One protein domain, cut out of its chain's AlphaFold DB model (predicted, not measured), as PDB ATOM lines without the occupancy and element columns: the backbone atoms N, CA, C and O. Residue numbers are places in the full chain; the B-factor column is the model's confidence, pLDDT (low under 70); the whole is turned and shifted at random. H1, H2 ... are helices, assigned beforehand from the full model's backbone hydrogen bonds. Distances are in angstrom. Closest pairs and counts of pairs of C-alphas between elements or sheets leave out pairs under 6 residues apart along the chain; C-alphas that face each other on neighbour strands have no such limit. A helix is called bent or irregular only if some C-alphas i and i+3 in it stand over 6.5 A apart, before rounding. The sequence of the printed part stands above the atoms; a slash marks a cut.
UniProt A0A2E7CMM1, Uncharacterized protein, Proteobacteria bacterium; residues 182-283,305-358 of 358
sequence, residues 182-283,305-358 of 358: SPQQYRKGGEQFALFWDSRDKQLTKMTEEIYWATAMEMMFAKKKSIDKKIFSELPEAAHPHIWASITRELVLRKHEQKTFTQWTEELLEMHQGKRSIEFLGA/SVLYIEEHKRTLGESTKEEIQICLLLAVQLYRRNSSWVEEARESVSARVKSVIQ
ATOM      1  N   SER A 182      -7.565  -2.744 -48.524       90.69
ATOM      2  CA  SER A 182      -8.026  -2.398 -47.174       90.69
ATOM      3  C   SER A 182      -6.944  -2.665 -46.123       90.69
ATOM      4  O   SER A 182      -6.157  -3.596 -46.309       90.69
ATOM      5  N   PRO A 183      -6.896  -1.904 -45.013       92.19
ATOM      6  CA  PRO A 183      -5.961  -2.143 -43.908       92.19
ATOM      7  C   PRO A 183      -5.976  -3.584 -43.387       92.19
ATOM      8  O   PRO A 183      -4.919  -4.157 -43.143       92.19
ATOM      9  N   GLN A 184      -7.141  -4.230 -43.346       93.38
ATOM     10  CA  GLN A 184      -7.288  -5.624 -42.925       93.38
ATOM     11  C   GLN A 184      -6.535  -6.603 -43.842       93.38
ATOM     12  O   GLN A 184      -5.999  -7.601 -43.367       93.38
ATOM     13  N   GLN A 185      -6.463  -6.335 -45.151       93.19
ATOM     14  CA  GLN A 185      -5.669  -7.155 -46.076       93.19
ATOM     15  C   GLN A 185      -4.166  -6.963 -45.854       93.19
ATOM     16  O   GLN A 185      -3.436  -7.948 -45.822       93.19
ATOM     17  N   TYR A 186      -3.719  -5.724 -45.627       91.81
ATOM     18  CA  TYR A 186      -2.323  -5.452 -45.266       91.81
ATOM     19  C   TYR A 186      -1.943  -6.105 -43.933       91.81
ATOM     20  O   TYR A 186      -0.850  -6.653 -43.814       91.81
ATOM     21  N   ARG A 187      -2.855  -6.108 -42.955       93.50
ATOM     22  CA  ARG A 187      -2.682  -6.827 -41.692       93.50
ATOM     23  C   ARG A 187      -2.483  -8.322 -41.904       93.50
ATOM     24  O   ARG A 187      -1.469  -8.855 -41.475       93.50
ATOM     25  N   LYS A 188      -3.404  -8.969 -42.624       91.00
ATOM     26  CA  LYS A 188      -3.304 -10.402 -42.943       91.00
ATOM     27  C   LYS A 188      -2.014 -10.741 -43.688       91.00
ATOM     28  O   LYS A 188      -1.402 -11.759 -43.394       91.00
ATOM     29  N   GLY A 189      -1.592  -9.883 -44.619       87.38
ATOM     30  CA  GLY A 189      -0.303 -10.022 -45.289       87.38
ATOM     31  C   GLY A 189       0.857 -10.002 -44.292       87.38
ATOM     32  O   GLY A 189       1.659 -10.924 -44.289       87.38
ATOM     33  N   GLY A 190       0.904  -9.025 -43.384       87.75
ATOM     34  CA  GLY A 190       1.968  -8.930 -42.376       87.75
ATOM     35  C   GLY A 190       2.007 -10.127 -41.428       87.75
ATOM     36  O   GLY A 190       3.072 -10.676 -41.174       87.75
ATOM     37  N   GLU A 191       0.841 -10.600 -40.983       89.31
ATOM     38  CA  GLU A 191       0.721 -11.808 -40.157       89.31
ATOM     39  C   GLU A 191       1.263 -13.049 -40.889       89.31
ATOM     40  O   GLU A 191       2.014 -13.831 -40.312       89.31
ATOM     41  N   GLN A 192       0.953 -13.214 -42.181       85.38
ATOM     42  CA  GLN A 192       1.485 -14.316 -42.993       85.38
ATOM     43  C   GLN A 192       3.005 -14.233 -43.183       85.38
ATOM     44  O   GLN A 192       3.678 -15.263 -43.175       85.38
ATOM     45  N   PHE A 193       3.542 -13.022 -43.343       83.56
ATOM     46  CA  PHE A 193       4.984 -12.789 -43.421       83.56
ATOM     47  C   PHE A 193       5.679 -13.179 -42.117       83.56
ATOM     48  O   PHE A 193       6.641 -13.948 -42.154       83.56
ATOM     49  N   ALA A 194       5.181 -12.686 -40.982       84.81
ATOM     50  CA  ALA A 194       5.750 -12.964 -39.670       84.81
ATOM     51  C   ALA A 194       5.722 -14.467 -39.360       84.81
ATOM     52  O   ALA A 194       6.754 -15.038 -39.024       84.81
ATOM     53  N   LEU A 195       4.584 -15.139 -39.575       85.44
ATOM     54  CA  LEU A 195       4.439 -16.580 -39.328       85.44
ATOM     55  C   LEU A 195       5.427 -17.434 -40.133       85.44
ATOM     56  O   LEU A 195       5.926 -18.440 -39.629       85.44
ATOM     57  N   PHE A 196       5.712 -17.055 -41.383       84.56
ATOM     58  CA  PHE A 196       6.657 -17.798 -42.213       84.56
ATOM     59  C   PHE A 196       8.076 -17.748 -41.636       84.56
ATOM     60  O   PHE A 196       8.724 -18.789 -41.509       84.56
ATOM     61  N   TRP A 197       8.547 -16.556 -41.272       82.25
ATOM     62  CA  TRP A 197       9.922 -16.365 -40.823       82.25
ATOM     63  C   TRP A 197      10.141 -16.728 -39.352       82.25
ATOM     64  O   TRP A 197      11.213 -17.245 -39.030       82.25
ATOM     65  N   ASP A 198       9.143 -16.527 -38.483       83.81
ATOM     66  CA  ASP A 198       9.282 -16.719 -37.027       83.81
ATOM     67  C   ASP A 198       9.609 -18.176 -36.679       83.81
ATOM     68  O   ASP A 198      10.393 -18.464 -35.777       83.81
ATOM     69  N   SER A 199       9.095 -19.107 -37.488       78.00
ATOM     70  CA  SER A 199       9.396 -20.536 -37.370       78.00
ATOM     71  C   SER A 199      10.834 -20.924 -37.749       78.00
ATOM     72  O   SER A 199      11.225 -22.066 -37.514       78.00
ATOM     73  N   ARG A 200      11.620 -20.014 -38.342       79.31
ATOM     74  CA  ARG A 200      12.924 -20.332 -38.947       79.31
ATOM     75  C   ARG A 200      14.078 -19.516 -38.384       79.31
ATOM     76  O   ARG A 200      15.097 -20.086 -38.018       79.31
ATOM     77  N   ASP A 201      13.929 -18.195 -38.326       81.88
ATOM     78  CA  ASP A 201      14.966 -17.287 -37.829       81.88
ATOM     79  C   ASP A 201      14.321 -15.989 -37.312       81.88
ATOM     80  O   ASP A 201      13.776 -15.184 -38.073       81.88
ATOM     81  N   LYS A 202      14.404 -15.760 -35.996       80.88
ATOM     82  CA  LYS A 202      13.815 -14.584 -35.330       80.88
ATOM     83  C   LYS A 202      14.433 -13.258 -35.782       80.88
ATOM     84  O   LYS A 202      13.736 -12.247 -35.858       80.88
ATOM     85  N   GLN A 203      15.731 -13.237 -36.078       76.94
ATOM     86  CA  GLN A 203      16.409 -12.028 -36.546       76.94
ATOM     87  C   GLN A 203      15.975 -11.700 -37.977       76.94
ATOM     88  O   GLN A 203      15.673 -10.544 -38.285       76.94
ATOM     89  N   LEU A 204      15.877 -12.725 -38.826       76.00
ATOM     90  CA  LEU A 204      15.374 -12.594 -40.189       76.00
ATOM     91  C   LEU A 204      13.900 -12.174 -40.209       76.00
ATOM     92  O   LEU A 204      13.516 -11.332 -41.020       76.00
ATOM     93  N   THR A 205      13.095 -12.690 -39.279       82.19
ATOM     94  CA  THR A 205      11.687 -12.305 -39.087       82.19
ATOM     95  C   THR A 205      11.558 -10.818 -38.854       82.19
ATOM     96  O   THR A 205      10.893 -10.141 -39.631       82.19
ATOM     97  N   LYS A 206      12.267 -10.286 -37.852       79.75
ATOM     98  CA  LYS A 206      12.215  -8.858 -37.537       79.75
ATOM     99  C   LYS A 206      12.589  -8.006 -38.749       79.75
ATOM    100  O   LYS A 206      11.893  -7.058 -39.081       79.75
ATOM    101  N   MET A 207      13.668  -8.358 -39.445       78.94
ATOM    102  CA  MET A 207      14.115  -7.593 -40.610       78.94
ATOM    103  C   MET A 207      13.111  -7.650 -41.769       78.94
ATOM    104  O   MET A 207      12.825  -6.636 -42.400       78.94
ATOM    105  N   THR A 208      12.587  -8.831 -42.087       80.81
ATOM    106  CA  THR A 208      11.638  -8.997 -43.198       80.81
ATOM    107  C   THR A 208      10.271  -8.391 -42.886       80.81
ATOM    108  O   THR A 208       9.631  -7.862 -43.795       80.81
ATOM    109  N   GLU A 209       9.857  -8.393 -41.618       84.88
ATOM    110  CA  GLU A 209       8.680  -7.681 -41.125       84.88
ATOM    111  C   GLU A 209       8.830  -6.160 -41.290       84.88
ATOM    112  O   GLU A 209       7.947  -5.520 -41.860       84.88
ATOM    113  N   GLU A 210       9.970  -5.586 -40.895       82.88
ATOM    114  CA  GLU A 210      10.277  -4.159 -41.096       82.88
ATOM    115  C   GLU A 210      10.222  -3.772 -42.586       82.88
ATOM    116  O   GLU A 210       9.593  -2.779 -42.967       82.88
ATOM    117  N   ILE A 211      10.816  -4.594 -43.466       82.00
ATOM    118  CA  ILE A 211      10.774  -4.391 -44.926       82.00
ATOM    119  C   ILE A 211       9.335  -4.439 -45.439       82.00
ATOM    120  O   ILE A 211       8.942  -3.616 -46.278       82.00
ATOM    121  N   TYR A 212       8.554  -5.413 -44.968       88.06
ATOM    122  CA  TYR A 212       7.158  -5.562 -45.346       88.06
ATOM    123  C   TYR A 212       6.358  -4.329 -44.955       88.06
ATOM    124  O   TYR A 212       5.751  -3.717 -45.833       88.06
ATOM    125  N   TRP A 213       6.377  -3.927 -43.683       89.25
ATOM    126  CA  TRP A 213       5.565  -2.813 -43.207       89.25
ATOM    127  C   TRP A 213       5.959  -1.491 -43.845       89.25
ATOM    128  O   TRP A 213       5.075  -0.742 -44.267       89.25
ATOM    129  N   ALA A 214       7.256  -1.228 -44.007       84.88
ATOM    130  CA  ALA A 214       7.728  -0.042 -44.711       84.88
ATOM    131  C   ALA A 214       7.147   0.014 -46.133       84.88
ATOM    132  O   ALA A 214       6.490   0.989 -46.510       84.88
ATOM    133  N   THR A 215       7.294  -1.079 -46.884       83.69
ATOM    134  CA  THR A 215       6.795  -1.198 -48.259       83.69
ATOM    135  C   THR A 215       5.268  -1.101 -48.330       83.69
ATOM    136  O   THR A 215       4.715  -0.351 -49.133       83.69
ATOM    137  N   ALA A 216       4.569  -1.844 -47.477       88.12
ATOM    138  CA  ALA A 216       3.119  -1.909 -47.403       88.12
ATOM    139  C   ALA A 216       2.495  -0.542 -47.110       88.12
ATOM    140  O   ALA A 216       1.545  -0.141 -47.785       88.12
ATOM    141  N   MET A 217       3.029   0.185 -46.126       90.88
ATOM    142  CA  MET A 217       2.506   1.497 -45.749       90.88
ATOM    143  C   MET A 217       2.750   2.525 -46.847       90.88
ATOM    144  O   MET A 217       1.815   3.232 -47.230       90.88
ATOM    145  N   GLU A 218       3.935   2.539 -47.459       85.38
ATOM    146  CA  GLU A 218       4.188   3.414 -48.606       85.38
ATOM    147  C   GLU A 218       3.170   3.163 -49.726       85.38
ATOM    148  O   GLU A 218       2.569   4.095 -50.264       85.38
ATOM    149  N   MET A 219       2.898   1.894 -50.025       83.38
ATOM    150  CA  MET A 219       1.933   1.496 -51.045       83.38
ATOM    151  C   MET A 219       0.497   1.884 -50.692       83.38
ATOM    152  O   MET A 219      -0.247   2.341 -51.568       83.38
ATOM    153  N   MET A 220       0.119   1.750 -49.421       88.00
ATOM    154  CA  MET A 220      -1.201   2.126 -48.931       88.00
ATOM    155  C   MET A 220      -1.446   3.633 -49.061       88.00
ATOM    156  O   MET A 220      -2.543   4.031 -49.459       88.00
ATOM    157  N   PHE A 221      -0.459   4.474 -48.746       87.12
ATOM    158  CA  PHE A 221      -0.638   5.929 -48.678       87.12
ATOM    159  C   PHE A 221      -0.334   6.662 -49.993       87.12
ATOM    160  O   PHE A 221      -0.978   7.675 -50.290       87.12
ATOM    161  N   ALA A 222       0.532   6.111 -50.852       81.31
ATOM    162  CA  ALA A 222       0.957   6.734 -52.112       81.31
ATOM    163  C   ALA A 222      -0.186   7.110 -53.074       81.31
ATOM    164  O   ALA A 222      -0.004   7.953 -53.947       81.31
ATOM    165  N   LYS A 223      -1.374   6.500 -52.943       73.56
ATOM    166  CA  LYS A 223      -2.535   6.775 -53.815       73.56
ATOM    167  C   LYS A 223      -3.771   7.290 -53.081       73.56
ATOM    168  O   LYS A 223      -4.781   7.576 -53.723       73.56
ATOM    169  N   LYS A 224      -3.731   7.394 -51.753       81.88
ATOM    170  CA  LYS A 224      -4.905   7.796 -50.975       81.88
ATOM    171  C   LYS A 224      -5.068   9.307 -50.967       81.88
ATOM    172  O   LYS A 224      -4.090  10.028 -50.815       81.88
ATOM    173  N   LYS A 225      -6.305   9.781 -51.128       84.69
ATOM    174  CA  LYS A 225      -6.663  11.197 -50.941       84.69
ATOM    175  C   LYS A 225      -6.824  11.555 -49.466       84.69
ATOM    176  O   LYS A 225      -6.619  12.701 -49.107       84.69
ATOM    177  N   SER A 226      -7.166  10.578 -48.637       87.69
ATOM    178  CA  SER A 226      -7.319  10.748 -47.201       87.69
ATOM    179  C   SER A 226      -6.885   9.496 -46.451       87.69
ATOM    180  O   SER A 226      -6.858   8.388 -47.002       87.69
ATOM    181  N   ILE A 227      -6.531   9.685 -45.188       88.69
ATOM    182  CA  ILE A 227      -6.177   8.631 -44.249       88.69
ATOM    183  C   ILE A 227      -7.237   8.598 -43.167       88.69
ATOM    184  O   ILE A 227      -7.499   9.609 -42.516       88.69
ATOM    185  N   ASP A 228      -7.837   7.423 -42.999       91.38
ATOM    186  CA  ASP A 228      -8.828   7.191 -41.961       91.38
ATOM    187  C   ASP A 228      -8.164   7.194 -40.579       91.38
ATOM    188  O   ASP A 228      -7.125   6.567 -40.363       91.38
ATOM    189  N   LYS A 229      -8.809   7.869 -39.632       90.50
ATOM    190  CA  LYS A 229      -8.411   7.951 -38.225       90.50
ATOM    191  C   LYS A 229      -8.324   6.601 -37.501       90.50
ATOM    192  O   LYS A 229      -7.710   6.512 -36.446       90.50
ATOM    193  N   LYS A 230      -8.923   5.539 -38.047       93.88
ATOM    194  CA  LYS A 230      -8.883   4.173 -37.500       93.88
ATOM    195  C   LYS A 230      -7.636   3.386 -37.901       93.88
ATOM    196  O   LYS A 230      -7.464   2.264 -37.442       93.88
ATOM    197  N   ILE A 231      -6.743   3.940 -38.722       94.12
ATOM    198  CA  ILE A 231      -5.619   3.167 -39.272       94.12
ATOM    199  C   ILE A 231      -4.727   2.521 -38.196       94.12
ATOM    200  O   ILE A 231      -4.282   1.388 -38.373       94.12
ATOM    201  N   PHE A 232      -4.526   3.194 -37.058       93.88
ATOM    202  CA  PHE A 232      -3.724   2.685 -35.939       93.88
ATOM    203  C   PHE A 232      -4.423   1.606 -35.106       93.88
ATOM    204  O   PHE A 232      -3.738   0.832 -34.449       93.88
ATOM    205  N   SER A 233      -5.758   1.535 -35.130       94.62
ATOM    206  CA  SER A 233      -6.507   0.453 -34.476       94.62
ATOM    207  C   SER A 233      -6.745  -0.742 -35.402       94.62
ATOM    208  O   SER A 233      -7.001  -1.850 -34.935       94.62
ATOM    209  N   GLU A 234      -6.646  -0.544 -36.718       94.88
ATOM    210  CA  GLU A 234      -6.801  -1.606 -37.715       94.88
ATOM    211  C   GLU A 234      -5.503  -2.378 -37.994       94.88
ATOM    212  O   GLU A 234      -5.562  -3.554 -38.369       94.88
ATOM    213  N   LEU A 235      -4.347  -1.734 -37.815       94.94
ATOM    214  CA  LEU A 235      -3.020  -2.308 -38.050       94.94
ATOM    215  C   LEU A 235      -2.266  -2.566 -36.734       94.94
ATOM    216  O   LEU A 235      -2.464  -1.833 -35.764       94.94
ATOM    217  N   PRO A 236      -1.394  -3.592 -36.687       93.94
ATOM    218  CA  PRO A 236      -0.616  -3.904 -35.490       93.94
ATOM    219  C   PRO A 236       0.396  -2.800 -35.159       93.94
ATOM    220  O   PRO A 236       0.824  -2.060 -36.043       93.94
ATOM    221  N   GLU A 237       0.830  -2.739 -33.897       90.38
ATOM    222  CA  GLU A 237       1.809  -1.750 -33.409       90.38
ATOM    223  C   GLU A 237       3.128  -1.775 -34.188       90.38
ATOM    224  O   GLU A 237       3.698  -0.721 -34.460       90.38
ATOM    225  N   ALA A 238       3.559  -2.955 -34.650       86.50
ATOM    226  CA  ALA A 238       4.728  -3.105 -35.517       86.50
ATOM    227  C   ALA A 238       4.637  -2.249 -36.796       86.50
ATOM    228  O   ALA A 238       5.650  -1.775 -37.293       86.50
ATOM    229  N   ALA A 239       3.431  -1.977 -37.306       90.00
ATOM    230  CA  ALA A 239       3.233  -1.127 -38.475       90.00
ATOM    231  C   ALA A 239       3.306   0.380 -38.154       90.00
ATOM    232  O   ALA A 239       3.482   1.187 -39.067       90.00
ATOM    233  N   HIS A 240       3.144   0.793 -36.890       90.44
ATOM    234  CA  HIS A 240       2.941   2.199 -36.512       90.44
ATOM    235  C   HIS A 240       4.100   3.126 -36.909       90.44
ATOM    236  O   HIS A 240       3.811   4.173 -37.495       90.44
ATOM    237  N   PRO A 241       5.385   2.772 -36.704       84.88
ATOM    238  CA  PRO A 241       6.497   3.605 -37.172       84.88
ATOM    239  C   PRO A 241       6.467   3.825 -38.692       84.88
ATOM    240  O   PRO A 241       6.714   4.926 -39.187       84.88
ATOM    241  N   HIS A 242       6.084   2.795 -39.450       87.06
ATOM    242  CA  HIS A 242       5.986   2.852 -40.909       87.06
ATOM    243  C   HIS A 242       4.776   3.658 -41.385       87.06
ATOM    244  O   HIS A 242       4.846   4.308 -42.434       87.06
ATOM    245  N   ILE A 243       3.679   3.642 -40.617       91.62
ATOM    246  CA  ILE A 243       2.545   4.540 -40.826       91.62
ATOM    247  C   ILE A 243       3.048   5.976 -40.696       91.62
ATOM    248  O   ILE A 243       2.920   6.733 -41.655       91.62
ATOM    249  N   TRP A 244       3.699   6.338 -39.588       90.81
ATOM    250  CA  TRP A 244       4.199   7.700 -39.390       90.81
ATOM    251  C   TRP A 244       5.136   8.155 -40.500       90.81
ATOM    252  O   TRP A 244       4.870   9.181 -41.125       90.81
ATOM    253  N   ALA A 245       6.155   7.355 -40.818       86.25
ATOM    254  CA  ALA A 245       7.104   7.655 -41.886       86.25
ATOM    255  C   ALA A 245       6.411   7.894 -43.238       86.25
ATOM    256  O   ALA A 245       6.758   8.812 -43.983       86.25
ATOM    257  N   SER A 246       5.405   7.081 -43.563       88.06
ATOM    258  CA  SER A 246       4.688   7.195 -44.832       88.06
ATOM    259  C   SER A 246       3.760   8.410 -44.860       88.06
ATOM    260  O   SER A 246       3.688   9.101 -45.875       88.06
ATOM    261  N   ILE A 247       3.080   8.712 -43.753       90.81
ATOM    262  CA  ILE A 247       2.190   9.873 -43.652       90.81
ATOM    263  C   ILE A 247       2.986  11.168 -43.733       90.81
ATOM    264  O   ILE A 247       2.646  12.031 -44.541       90.81
ATOM    265  N   THR A 248       4.061  11.309 -42.956       90.19
ATOM    266  CA  THR A 248       4.870  12.535 -42.960       90.19
ATOM    267  C   THR A 248       5.565  12.749 -44.299       90.19
ATOM    268  O   THR A 248       5.630  13.881 -44.779       90.19
ATOM    269  N   ARG A 249       5.988  11.674 -44.975       87.06
ATOM    270  CA  ARG A 249       6.445  11.724 -46.369       87.06
ATOM    271  C   ARG A 249       5.385  12.329 -47.289       87.06
ATOM    272  O   ARG A 249       5.680  13.273 -48.017       87.06
ATOM    273  N   GLU A 250       4.156  11.815 -47.265       86.38
ATOM    274  CA  GLU A 250       3.071  12.354 -48.096       86.38
ATOM    275  C   GLU A 250       2.699  13.795 -47.702       86.38
ATOM    276  O   GLU A 250       2.359  14.594 -48.577       86.38
ATOM    277  N   LEU A 251       2.837  14.163 -46.421       88.00
ATOM    278  CA  LEU A 251       2.669  15.538 -45.948       88.00
ATOM    279  C   LEU A 251       3.709  16.502 -46.535       88.00
ATOM    280  O   LEU A 251       3.377  17.595 -46.981       88.00
ATOM    281  N   VAL A 252       4.976  16.107 -46.590       85.75
ATOM    282  CA  VAL A 252       6.040  16.962 -47.143       85.75
ATOM    283  C   VAL A 252       5.989  17.020 -48.679       85.75
ATOM    284  O   VAL A 252       6.304  18.046 -49.297       85.75
ATOM    285  N   LEU A 253       5.597  15.921 -49.330       82.12
ATOM    286  CA  LEU A 253       5.577  15.820 -50.791       82.12
ATOM    287  C   LEU A 253       4.369  16.507 -51.430       82.12
ATOM    288  O   LEU A 253       4.524  17.189 -52.453       82.12
ATOM    289  N   ARG A 254       3.176  16.336 -50.858       79.12
ATOM    290  CA  ARG A 254       1.945  16.941 -51.369       79.12
ATOM    291  C   ARG A 254       1.810  18.304 -50.705       79.12
ATOM    292  O   ARG A 254       1.737  18.381 -49.492       79.12
ATOM    293  N   LYS A 255       1.867  19.392 -51.478       63.88
ATOM    294  CA  LYS A 255       1.706  20.751 -50.931       63.88
ATOM    295  C   LYS A 255       0.384  20.827 -50.162       63.88
ATOM    296  O   LYS A 255      -0.666  20.726 -50.792       63.88
ATOM    297  N   HIS A 256       0.449  21.031 -48.851       66.06
ATOM    298  CA  HIS A 256      -0.732  21.224 -48.007       66.06
ATOM    299  C   HIS A 256      -0.971  22.695 -47.688       66.06
ATOM    300  O   HIS A 256      -0.186  23.567 -48.068       66.06
ATOM    301  N   GLU A 257      -2.077  22.945 -46.989       66.25
ATOM    302  CA  GLU A 257      -2.329  24.191 -46.266       66.25
ATOM    303  C   GLU A 257      -1.073  24.621 -45.494       66.25
ATOM    304  O   GLU A 257      -0.321  23.777 -44.995       66.25
ATOM    305  N   GLN A 258      -0.832  25.933 -45.411       80.31
ATOM    306  CA  GLN A 258       0.285  26.495 -44.650       80.31
ATOM    307  C   GLN A 258       0.062  26.259 -43.149       80.31
ATOM    308  O   GLN A 258      -0.429  27.133 -42.442       80.31
ATOM    309  N   LYS A 259       0.397  25.056 -42.679       89.88
ATOM    310  CA  LYS A 259       0.408  24.674 -41.266       89.88
ATOM    311  C   LYS A 259       1.834  24.649 -40.732       89.88
ATOM    312  O   LYS A 259       2.781  24.274 -41.438       89.88
ATOM    313  N   THR A 260       1.973  25.055 -39.479       93.06
ATOM    314  CA  THR A 260       3.233  25.026 -38.738       93.06
ATOM    315  C   THR A 260       3.608  23.588 -38.359       93.06
ATOM    316  O   THR A 260       2.790  22.666 -38.449       93.06
ATOM    317  N   PHE A 261       4.853  23.373 -37.947       93.62
ATOM    318  CA  PHE A 261       5.323  22.077 -37.461       93.62
ATOM    319  C   PHE A 261       4.516  21.604 -36.245       93.62
ATOM    320  O   PHE A 261       4.119  20.437 -36.169       93.62
ATOM    321  N   THR A 262       4.217  22.519 -35.320       95.31
ATOM    322  CA  THR A 262       3.398  22.242 -34.133       95.31
ATOM    323  C   THR A 262       1.977  21.842 -34.521       95.31
ATOM    324  O   THR A 262       1.493  20.813 -34.059       95.31
ATOM    325  N   GLN A 263       1.349  22.575 -35.446       94.88
ATOM    326  CA  GLN A 263      -0.002  22.266 -35.925       94.88
ATOM    327  C   GLN A 263      -0.084  20.883 -36.583       94.88
ATOM    328  O   GLN A 263      -1.005  20.122 -36.296       94.88
ATOM    329  N   TRP A 264       0.891  20.513 -37.423       94.44
ATOM    330  CA  TRP A 264       0.938  19.159 -37.991       94.44
ATOM    331  C   TRP A 264       1.160  18.084 -36.935       94.44
ATOM    332  O   TRP A 264       0.560  17.014 -37.017       94.44
ATOM    333  N   THR A 265       2.007  18.357 -35.943       95.69
ATOM    334  CA  THR A 265       2.238  17.430 -34.831       95.69
ATOM    335  C   THR A 265       0.938  17.168 -34.069       95.69
ATOM    336  O   THR A 265       0.604  16.014 -33.805       95.69
ATOM    337  N   GLU A 266       0.183  18.218 -33.747       96.00
ATOM    338  CA  GLU A 266      -1.108  18.121 -33.057       96.00
ATOM    339  C   GLU A 266      -2.152  17.379 -33.894       96.00
ATOM    340  O   GLU A 266      -2.805  16.468 -33.392       96.00
ATOM    341  N   GLU A 267      -2.257  17.682 -35.188       94.62
ATOM    342  CA  GLU A 267      -3.224  17.026 -36.071       94.62
ATOM    343  C   GLU A 267      -2.944  15.523 -36.232       94.62
ATOM    344  O   GLU A 267      -3.862  14.698 -36.230       94.62
ATOM    345  N   LEU A 268      -1.668  15.144 -36.324       94.62
ATOM    346  CA  LEU A 268      -1.254  13.743 -36.369       94.62
ATOM    347  C   LEU A 268      -1.492  13.031 -35.030       94.62
ATOM    348  O   LEU A 268      -1.896  11.867 -35.029       94.62
ATOM    349  N   LEU A 269      -1.324  13.717 -33.894       95.94
ATOM    350  CA  LEU A 269      -1.699  13.187 -32.579       95.94
ATOM    351  C   LEU A 269      -3.215  12.973 -32.460       95.94
ATOM    352  O   LEU A 269      -3.648  11.935 -31.958       95.94
ATOM    353  N   GLU A 270      -4.034  13.904 -32.947       96.44
ATOM    354  CA  GLU A 270      -5.491  13.738 -33.003       96.44
ATOM    355  C   GLU A 270      -5.893  12.553 -33.890       96.44
ATOM    356  O   GLU A 270      -6.816  11.806 -33.548       96.44
ATOM    357  N   MET A 271      -5.191  12.343 -35.008       94.69
ATOM    358  CA  MET A 271      -5.390  11.170 -35.857       94.69
ATOM    359  C   MET A 271      -5.029   9.872 -35.129       94.69
ATOM    360  O   MET A 271      -5.816   8.931 -35.178       94.69
ATOM    361  N   HIS A 272      -3.902   9.821 -34.409       94.44
ATOM    362  CA  HIS A 272      -3.534   8.657 -33.588       94.44
ATOM    363  C   HIS A 272      -4.623   8.301 -32.569       94.44
ATOM    364  O   HIS A 272      -4.934   7.133 -32.355       94.44
ATOM    365  N   GLN A 273      -5.245   9.321 -31.976       95.38
ATOM    366  CA  GLN A 273      -6.330   9.181 -31.003       95.38
ATOM    367  C   GLN A 273      -7.689   8.841 -31.645       95.38
ATOM    368  O   GLN A 273      -8.706   8.825 -30.953       95.38
ATOM    369  N   GLY A 274      -7.752   8.623 -32.963       93.56
ATOM    370  CA  GLY A 274      -8.993   8.316 -33.675       93.56
ATOM    371  C   GLY A 274      -9.969   9.495 -33.767       93.56
ATOM    372  O   GLY A 274     -11.148   9.308 -34.087       93.56
ATOM    373  N   LYS A 275      -9.510  10.720 -33.487       95.81
ATOM    374  CA  LYS A 275     -10.353  11.923 -33.482       95.81
ATOM    375  C   LYS A 275     -10.502  12.505 -34.881       95.81
ATOM    376  O   LYS A 275     -11.612  12.886 -35.253       95.81
ATOM    377  N   ARG A 276      -9.434  12.479 -35.685       93.19
ATOM    378  CA  ARG A 276      -9.354  13.206 -36.958       93.19
ATOM    379  C   ARG A 276      -8.772  12.377 -38.100       93.19
ATOM    380  O   ARG A 276      -7.838  11.615 -37.900       93.19
ATOM    381  N   SER A 277      -9.329  12.542 -39.296       92.00
ATOM    382  CA  SER A 277      -8.758  12.000 -40.535       92.00
ATOM    383  C   SER A 277      -7.859  13.048 -41.187       92.00
ATOM    384  O   SER A 277      -8.142  14.241 -41.094       92.00
ATOM    385  N   ILE A 278      -6.804  12.610 -41.872       90.56
ATOM    386  CA  ILE A 278      -5.911  13.508 -42.614       90.56
ATOM    387  C   ILE A 278      -6.313  13.497 -44.079       90.56
ATOM    388  O   ILE A 278      -6.356  12.440 -44.708       90.56
ATOM    389  N   GLU A 279      -6.588  14.670 -44.635       88.25
ATOM    390  CA  GLU A 279      -6.843  14.845 -46.061       88.25
ATOM    391  C   GLU A 279      -5.603  15.404 -46.752       88.25
ATOM    392  O   GLU A 279      -4.949  16.321 -46.261       88.25
ATOM    393  N   PHE A 280      -5.273  14.849 -47.913       82.81
ATOM    394  CA  PHE A 280      -4.172  15.321 -48.731       82.81
ATOM    395  C   PHE A 280      -4.704  16.214 -49.851       82.81
ATOM    396  O   PHE A 280      -5.486  15.760 -50.695       82.81
ATOM    397  N   LEU A 281      -4.237  17.467 -49.908       70.50
ATOM    398  CA  LEU A 281      -4.621  18.391 -50.971       70.50
ATOM    399  C   LEU A 281      -4.174  17.862 -52.335       70.50
ATOM    400  O   LEU A 281      -2.989  17.670 -52.600       70.50
ATOM    401  N   GLY A 282      -5.151  17.661 -53.220       58.97
ATOM    402  CA  GLY A 282      -4.926  17.388 -54.630       58.97
ATOM    403  C   GLY A 282      -4.154  16.099 -54.902       58.97
ATOM    404  O   GLY A 282      -2.942  16.107 -55.094       58.97
ATOM    405  N   ALA A 283      -4.882  15.022 -55.195       49.12
ATOM    406  CA  ALA A 283      -4.398  14.043 -56.169       49.12
ATOM    407  C   ALA A 283      -4.431  14.673 -57.579       49.12
ATOM    408  O   ALA A 283      -5.045  14.127 -58.492       49.12
ATOM    409  N   SER A 305       9.853   4.938 -47.744       49.22
ATOM    410  CA  SER A 305       9.809   4.817 -46.263       49.22
ATOM    411  C   SER A 305      10.769   3.734 -45.739       49.22
ATOM    412  O   SER A 305      11.166   3.719 -44.582       49.22
ATOM    413  N   VAL A 306      11.169   2.838 -46.632       45.59
ATOM    414  CA  VAL A 306      12.181   1.809 -46.430       45.59
ATOM    415  C   VAL A 306      13.582   2.424 -46.246       45.59
ATOM    416  O   VAL A 306      14.291   2.073 -45.309       45.59
ATOM    417  N   LEU A 307      13.964   3.433 -47.050       47.78
ATOM    418  CA  LEU A 307      15.248   4.142 -46.872       47.78
ATOM    419  C   LEU A 307      15.246   5.057 -45.643       47.78
ATOM    420  O   LEU A 307      16.294   5.265 -45.037       47.78
ATOM    421  N   TYR A 308      14.067   5.550 -45.257       50.59
ATOM    422  CA  TYR A 308      13.853   6.303 -44.020       50.59
ATOM    423  C   TYR A 308      14.249   5.499 -42.758       50.59
ATOM    424  O   TYR A 308      14.618   6.096 -41.749       50.59
ATOM    425  N   ILE A 309      14.226   4.160 -42.826       49.28
ATOM    426  CA  ILE A 309      14.595   3.248 -41.727       49.28
ATOM    427  C   ILE A 309      16.013   2.675 -41.910       49.28
ATOM    428  O   ILE A 309      16.703   2.406 -40.932       49.28
ATOM    429  N   GLU A 310      16.476   2.504 -43.151       49.06
ATOM    430  CA  GLU A 310      17.700   1.745 -43.451       49.06
ATOM    431  C   GLU A 310      19.000   2.538 -43.450       49.06
ATOM    432  O   GLU A 310      20.029   2.027 -43.006       49.06
ATOM    433  N   GLU A 311      18.997   3.761 -43.981       44.50
ATOM    434  CA  GLU A 311      20.232   4.548 -44.111       44.50
ATOM    435  C   GLU A 311      20.488   5.434 -42.891       44.50
ATOM    436  O   GLU A 311      21.571   6.003 -42.731       44.50
ATOM    437  N   HIS A 312      19.510   5.537 -41.995       43.06
ATOM    438  CA  HIS A 312      19.594   6.325 -40.780       43.06
ATOM    439  C   HIS A 312      19.317   5.379 -39.623       43.06
ATOM    440  O   HIS A 312      18.209   4.871 -39.494       43.06
ATOM    441  N   LYS A 313      20.325   5.127 -38.776       51.50
ATOM    442  CA  LYS A 313      20.126   4.585 -37.424       51.50
ATOM    443  C   LYS A 313      19.230   5.570 -36.686       51.50
ATOM    444  O   LYS A 313      19.717   6.494 -36.039       51.50
ATOM    445  N   ARG A 314      17.931   5.466 -36.925       60.44
ATOM    446  CA  ARG A 314      17.007   6.535 -36.612       60.44
ATOM    447  C   ARG A 314      16.883   6.625 -35.104       60.44
ATOM    448  O   ARG A 314      16.687   5.614 -34.432       60.44
ATOM    449  N   THR A 315      16.957   7.840 -34.584       70.81
ATOM    450  CA  THR A 315      16.528   8.115 -33.218       70.81
ATOM    451  C   THR A 315      15.052   7.742 -33.104       70.81
ATOM    452  O   THR A 315      14.217   8.316 -33.796       70.81
ATOM    453  N   LEU A 316      14.724   6.756 -32.271       74.94
ATOM    454  CA  LEU A 316      13.335   6.450 -31.938       74.94
ATOM    455  C   LEU A 316      12.843   7.450 -30.886       74.94
ATOM    456  O   LEU A 316      13.583   7.772 -29.943       74.94
ATOM    457  N   GLY A 317      11.619   7.951 -31.059       80.25
ATOM    458  CA  GLY A 317      10.962   8.777 -30.047       80.25
ATOM    459  C   GLY A 317      10.596   7.947 -28.815       80.25
ATOM    460  O   GLY A 317      10.277   6.766 -28.936       80.25
ATOM    461  N   GLU A 318      10.625   8.551 -27.627       86.12
ATOM    462  CA  GLU A 318      10.155   7.898 -26.390       86.12
ATOM    463  C   GLU A 318       8.635   8.005 -26.219       86.12
ATOM    464  O   GLU A 318       8.030   7.286 -25.428       86.12
ATOM    465  N   SER A 319       8.003   8.905 -26.972       91.62
ATOM    466  CA  SER A 319       6.554   9.094 -27.001       91.62
ATOM    467  C   SER A 319       6.047   9.212 -28.434       91.62
ATOM    468  O   SER A 319       6.795   9.592 -29.335       91.62
ATOM    469  N   THR A 320       4.746   8.987 -28.642       91.25
ATOM    470  CA  THR A 320       4.096   9.189 -29.948       91.25
ATOM    471  C   THR A 320       4.315  10.604 -30.488       91.25
ATOM    472  O   THR A 320       4.504  10.785 -31.686       91.25
ATOM    473  N   LYS A 321       4.332  11.618 -29.608       94.88
ATOM    474  CA  LYS A 321       4.589  13.008 -30.005       94.88
ATOM    475  C   LYS A 321       6.001  13.172 -30.563       94.88
ATOM    476  O   LYS A 321       6.151  13.725 -31.648       94.88
ATOM    477  N   GLU A 322       7.014  12.681 -29.853       92.00
ATOM    478  CA  GLU A 322       8.400  12.746 -30.334       92.00
ATOM    479  C   GLU A 322       8.585  11.954 -31.627       92.00
ATOM    480  O   GLU A 322       9.233  12.422 -32.554       92.00
ATOM    481  N   GLU A 323       7.975  10.778 -31.713       89.81
ATOM    482  CA  GLU A 323       8.027   9.915 -32.886       89.81
ATOM    483  C   GLU A 323       7.458  10.608 -34.137       89.81
ATOM    484  O   GLU A 323       8.104  10.631 -35.187       89.81
ATOM    485  N   ILE A 324       6.302  11.268 -34.012       92.56
ATOM    486  CA  ILE A 324       5.714  12.105 -35.070       92.56
ATOM    487  C   ILE A 324       6.657  13.251 -35.455       92.56
ATOM    488  O   ILE A 324       6.894  13.489 -36.641       92.56
ATOM    489  N   GLN A 325       7.206  13.957 -34.468       93.62
ATOM    490  CA  GLN A 325       8.110  15.089 -34.681       93.62
ATOM    491  C   GLN A 325       9.381  14.669 -35.433       93.62
ATOM    492  O   GLN A 325       9.769  15.312 -36.411       93.62
ATOM    493  N   ILE A 326       9.985  13.547 -35.036       89.31
ATOM    494  CA  ILE A 326      11.131  12.929 -35.713       89.31
ATOM    495  C   ILE A 326      10.750  12.540 -37.149       89.31
ATOM    496  O   ILE A 326      11.509  12.806 -38.084       89.31
ATOM    497  N   CYS A 327       9.556  11.977 -37.360       89.25
ATOM    498  CA  CYS A 327       9.029  11.653 -38.690       89.25
ATOM    499  C   CYS A 327       8.866  12.853 -39.611       89.25
ATOM    500  O   CYS A 327       9.198  12.753 -40.796       89.25
ATOM    501  N   LEU A 328       8.376  13.975 -39.096       91.31
ATOM    502  CA  LEU A 328       8.222  15.204 -39.867       91.31
ATOM    503  C   LEU A 328       9.585  15.786 -40.263       91.31
ATOM    504  O   LEU A 328       9.796  16.093 -41.436       91.31
ATOM    505  N   LEU A 329      10.524  15.889 -39.317       89.88
ATOM    506  CA  LEU A 329      11.838  16.498 -39.555       89.88
ATOM    507  C   LEU A 329      12.698  15.687 -40.521       89.88
ATOM    508  O   LEU A 329      13.288  16.253 -41.440       89.88
ATOM    509  N   LEU A 330      12.712  14.363 -40.374       84.88
ATOM    510  CA  LEU A 330      13.433  13.492 -41.299       84.88
ATOM    511  C   LEU A 330      12.848  13.559 -42.709       84.88
ATOM    512  O   LEU A 330      13.602  13.651 -43.672       84.88
ATOM    513  N   ALA A 331      11.518  13.583 -42.854       85.00
ATOM    514  CA  ALA A 331      10.898  13.776 -44.164       85.00
ATOM    515  C   ALA A 331      11.299  15.134 -44.776       85.00
ATOM    516  O   ALA A 331      11.654  15.209 -45.952       85.00
ATOM    517  N   VAL A 332      11.315  16.204 -43.978       86.56
ATOM    518  CA  VAL A 332      11.768  17.539 -44.403       86.56
ATOM    519  C   VAL A 332      13.219  17.531 -44.886       86.56
ATOM    520  O   VAL A 332      13.489  18.033 -45.981       86.56
ATOM    521  N   GLN A 333      14.141  16.945 -44.123       83.56
ATOM    522  CA  GLN A 333      15.556  16.848 -44.493       83.56
ATOM    523  C   GLN A 333      15.751  16.031 -45.771       83.56
ATOM    524  O   GLN A 333      16.427  16.470 -46.704       83.56
ATOM    525  N   LEU A 334      15.099  14.870 -45.836       76.19
ATOM    526  CA  LEU A 334      15.194  13.928 -46.944       76.19
ATOM    527  C   LEU A 334      14.708  14.540 -48.264       76.19
ATOM    528  O   LEU A 334      15.307  14.320 -49.319       76.19
ATOM    529  N   TYR A 335      13.650  15.352 -48.206       78.81
ATOM    530  CA  TYR A 335      13.054  15.998 -49.377       78.81
ATOM    531  C   TYR A 335      13.495  17.442 -49.602       78.81
ATOM    532  O   TYR A 335      13.148  18.015 -50.636       78.81
ATOM    533  N   ARG A 336      14.269  18.021 -48.676       82.19
ATOM    534  CA  ARG A 336      14.727  19.420 -48.694       82.19
ATOM    535  C   ARG A 336      13.569  20.408 -48.898       82.19
ATOM    536  O   ARG A 336      13.609  21.257 -49.788       82.19
ATOM    537  N   ARG A 337      12.507  20.265 -48.102       83.38
ATOM    538  CA  ARG A 337      11.270  21.072 -48.175       83.38
ATOM    539  C   ARG A 337      10.841  21.564 -46.799       83.38
ATOM    540  O   ARG A 337      11.183  20.935 -45.817       83.38
ATOM    541  N   ASN A 338      10.045  22.633 -46.736       85.50
ATOM    542  CA  ASN A 338       9.483  23.178 -45.488       85.50
ATOM    543  C   ASN A 338      10.550  23.491 -44.417       85.50
ATOM    544  O   ASN A 338      10.408  23.108 -43.261       85.50
ATOM    545  N   SER A 339      11.622  24.201 -44.790       89.06
ATOM    546  CA  SER A 339      12.703  24.575 -43.860       89.06
ATOM    547  C   SER A 339      12.222  25.364 -42.637       89.06
ATOM    548  O   SER A 339      12.844  25.280 -41.586       89.06
ATOM    549  N   SER A 340      11.087  26.065 -42.735       91.62
ATOM    550  CA  SER A 340      10.454  26.737 -41.595       91.62
ATOM    551  C   SER A 340      10.091  25.785 -40.452       91.62
ATOM    552  O   SER A 340      10.178  26.183 -39.296       91.62
ATOM    553  N   TRP A 341       9.750  24.522 -40.741       93.00
ATOM    554  CA  TRP A 341       9.478  23.523 -39.701       93.00
ATOM    555  C   TRP A 341      10.728  23.161 -38.903       93.00
ATOM    556  O   TRP A 341      10.632  22.859 -37.719       93.00
ATOM    557  N   VAL A 342      11.903  23.195 -39.539       92.44
ATOM    558  CA  VAL A 342      13.179  22.925 -38.864       92.44
ATOM    559  C   VAL A 342      13.508  24.045 -37.886       92.44
ATOM    560  O   VAL A 342      13.899  23.765 -36.755       92.44
ATOM    561  N   GLU A 343      13.320  25.300 -38.299       92.94
ATOM    562  CA  GLU A 343      13.554  26.456 -37.430       92.94
ATOM    563  C   GLU A 343      12.579  26.475 -36.247       92.94
ATOM    564  O   GLU A 343      13.014  26.566 -35.102       92.94
ATOM    565  N   GLU A 344      11.284  26.255 -36.489       93.62
ATOM    566  CA  GLU A 344      10.285  26.135 -35.417       93.62
ATOM    567  C   GLU A 344      10.620  24.995 -34.440       93.62
ATOM    568  O   GLU A 344      10.499  25.142 -33.219       93.62
ATOM    569  N   ALA A 345      11.078  23.850 -34.955       93.00
ATOM    570  CA  ALA A 345      11.429  22.713 -34.119       93.00
ATOM    571  C   ALA A 345      12.642  22.994 -33.219       93.00
ATOM    572  O   ALA A 345      12.654  22.553 -32.071       93.00
ATOM    573  N   ARG A 346      13.644  23.764 -33.669       92.88
ATOM    574  CA  ARG A 346      14.829  24.103 -32.849       92.88
ATOM    575  C   ARG A 346      14.471  24.779 -31.527       92.88
ATOM    576  O   ARG A 346      15.195  24.601 -30.545       92.88
ATOM    577  N   GLU A 347      13.359  25.500 -31.481       91.19
ATOM    578  CA  GLU A 347      12.908  26.241 -30.302       91.19
ATOM    579  C   GLU A 347      11.972  25.415 -29.407       91.19
ATOM    580  O   GLU A 347      12.030  25.532 -28.185       91.19
ATOM    581  N   SER A 348      11.160  24.532 -29.996       87.44
ATOM    582  CA  SER A 348       9.954  23.985 -29.352       87.44
ATOM    583  C   SER A 348       9.985  22.485 -29.014       87.44
ATOM    584  O   SER A 348       9.060  21.988 -28.366       87.44
ATOM    585  N   VAL A 349      11.019  21.740 -29.428       92.88
ATOM    586  CA  VAL A 349      11.087  20.271 -29.258       92.88
ATOM    587  C   VAL A 349      12.098  19.810 -28.205       92.88
ATOM    588  O   VAL A 349      12.956  20.573 -27.757       92.88
ATOM    589  N   SER A 350      12.018  18.533 -27.816       92.25
ATOM    590  CA  SER A 350      12.955  17.916 -26.872       92.25
ATOM    591  C   SER A 350      14.374  17.815 -27.444       92.25
ATOM    592  O   SER A 350      14.576  17.804 -28.658       92.25
ATOM    593  N   ALA A 351      15.385  17.698 -26.575       90.19
ATOM    594  CA  ALA A 351      16.784  17.556 -27.000       90.19
ATOM    595  C   ALA A 351      17.007  16.355 -27.942       90.19
ATOM    596  O   ALA A 351      17.783  16.448 -28.892       90.19
ATOM    597  N   ARG A 352      16.274  15.256 -27.720       86.50
ATOM    598  CA  ARG A 352      16.287  14.056 -28.567       86.50
ATOM    599  C   ARG A 352      15.786  14.349 -29.980       86.50
ATOM    600  O   ARG A 352      16.418  13.953 -30.950       86.50
ATOM    601  N   VAL A 353      14.677  15.076 -30.110       87.06
ATOM    602  CA  VAL A 353      14.156  15.488 -31.420       87.06
ATOM    603  C   VAL A 353      15.116  16.485 -32.091       87.06
ATOM    604  O   VAL A 353      15.350  16.393 -33.293       87.06
ATOM    605  N   LYS A 354      15.755  17.387 -31.329       89.31
ATOM    606  CA  LYS A 354      16.764  18.322 -31.868       89.31
ATOM    607  C   LYS A 354      17.988  17.610 -32.444       89.31
ATOM    608  O   LYS A 354      18.551  18.109 -33.414       89.31
ATOM    609  N   SER A 355      18.388  16.457 -31.902       86.00
ATOM    610  CA  SER A 355      19.545  15.705 -32.414       86.00
ATOM    611  C   SER A 355      19.341  15.187 -33.839       86.00
ATOM    612  O   SER A 355      20.306  14.827 -34.496       86.00
ATOM    613  N   VAL A 356      18.094  15.132 -34.316       80.56
ATOM    614  CA  VAL A 356      17.758  14.749 -35.692       80.56
ATOM    615  C   VAL A 356      18.048  15.886 -36.675       80.56
ATOM    616  O   VAL A 356      18.269  15.631 -37.849       80.56
ATOM    617  N   ILE A 357      18.057  17.141 -36.210       80.62
ATOM    618  CA  ILE A 357      18.219  18.344 -37.042       80.62
ATOM    619  C   ILE A 357      19.696  18.634 -37.380       80.62
ATOM    620  O   ILE A 357      19.957  19.369 -38.335       80.62
ATOM    621  N   GLN A 358      20.626  18.094 -36.588       71.62
ATOM    622  CA  GLN A 358      22.078  18.286 -36.716       71.62
ATOM    623  C   GLN A 358      22.630  17.577 -37.950       71.62
ATOM    624  O   GLN A 358      23.480  18.201 -38.627       71.62
TER     625      GLN A 358
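This is residues 182 to 283 and 305 to 358 of the 358 residues of an uncharacterized protein of Proteobacteria bacterium (UniProt A0A2E7CMM1). Two helical hairpins, H1-H2 and H7-H8, stand at opposite ends of the body, and H4 runs through the middle between them, packed on H2 and H7. H5 crosses H7, while short H6 packs on H2 and H4. The printed part has 156 residues with nine named helices, H1 to H9 in order, and no named strand; its class is all helix. It is compact, with a radius of gyration of the C-alphas of 15.6 A and spans of 47 by 32 by 25 A.

Start at H1, residues 183 to 198, which forms a hairpin with H2, residues 202 to 221, at a shallow tilt of 17 degrees; their closest C-alphas, Trp 197 and Thr 205, are 4.8 A apart. H3, residues 231 to 234, touches residues 183 to 187 of H1 alone, closest at C-alphas 234 and 183, 6.3 A. H4, residues 237 to 253, is irregular, with C-alphas 238 and 241 7.1 A apart; it touches H2 closest at C-alphas 242 and 214, 5.1 A. Next look at H5, residues 261 to 272, and H6, residues 305 to 310, which touches residues 211 to 218 of H2 alone, closest at C-alphas 306 and 214, 5.1 A. The hub is H7, residues 320 to 335, touching H4 at a steep tilt of 43 degrees, closest at C-alphas 328 and 248, 5.3 A. It touches H5 closest at C-alphas 325 and 265, 6.3 A. H8, residues 339 to 348, forms a hairpin with H7 at a shallow tilt of 31 degrees, and H7 touches it with residues 329 to 332 alone, closest at C-alphas 342 and 329, 6.6 A. H9, residues 351 to 354, only just touches H7, with 3 pairs of C-alphas within 8 A. Every O i to N i+4 pair is within hydrogen-bond range in H1, H2, H5 and H7, against 11 of 13 in H4, 1 of 2 in H6 and 5 of 6 in H8; H3 and H9 are too short for one.

Find C-alpha 183 at (-5.961, -2.143, -43.908), where H1 begins its 22.2 A; H2 measures 28.4 A, H4 25.0 A and H7 22.5 A. H9 ends at C-alpha 354, (16.764, 18.322, -31.868).

Residues 284 to 304 are not printed, and C-alphas 283 and 305 are 19.6 A apart across the cut. Of the links printed whole, none is long. Confidence is under 70 at residues 255 to 257, 282 to 283 and 305 to 314.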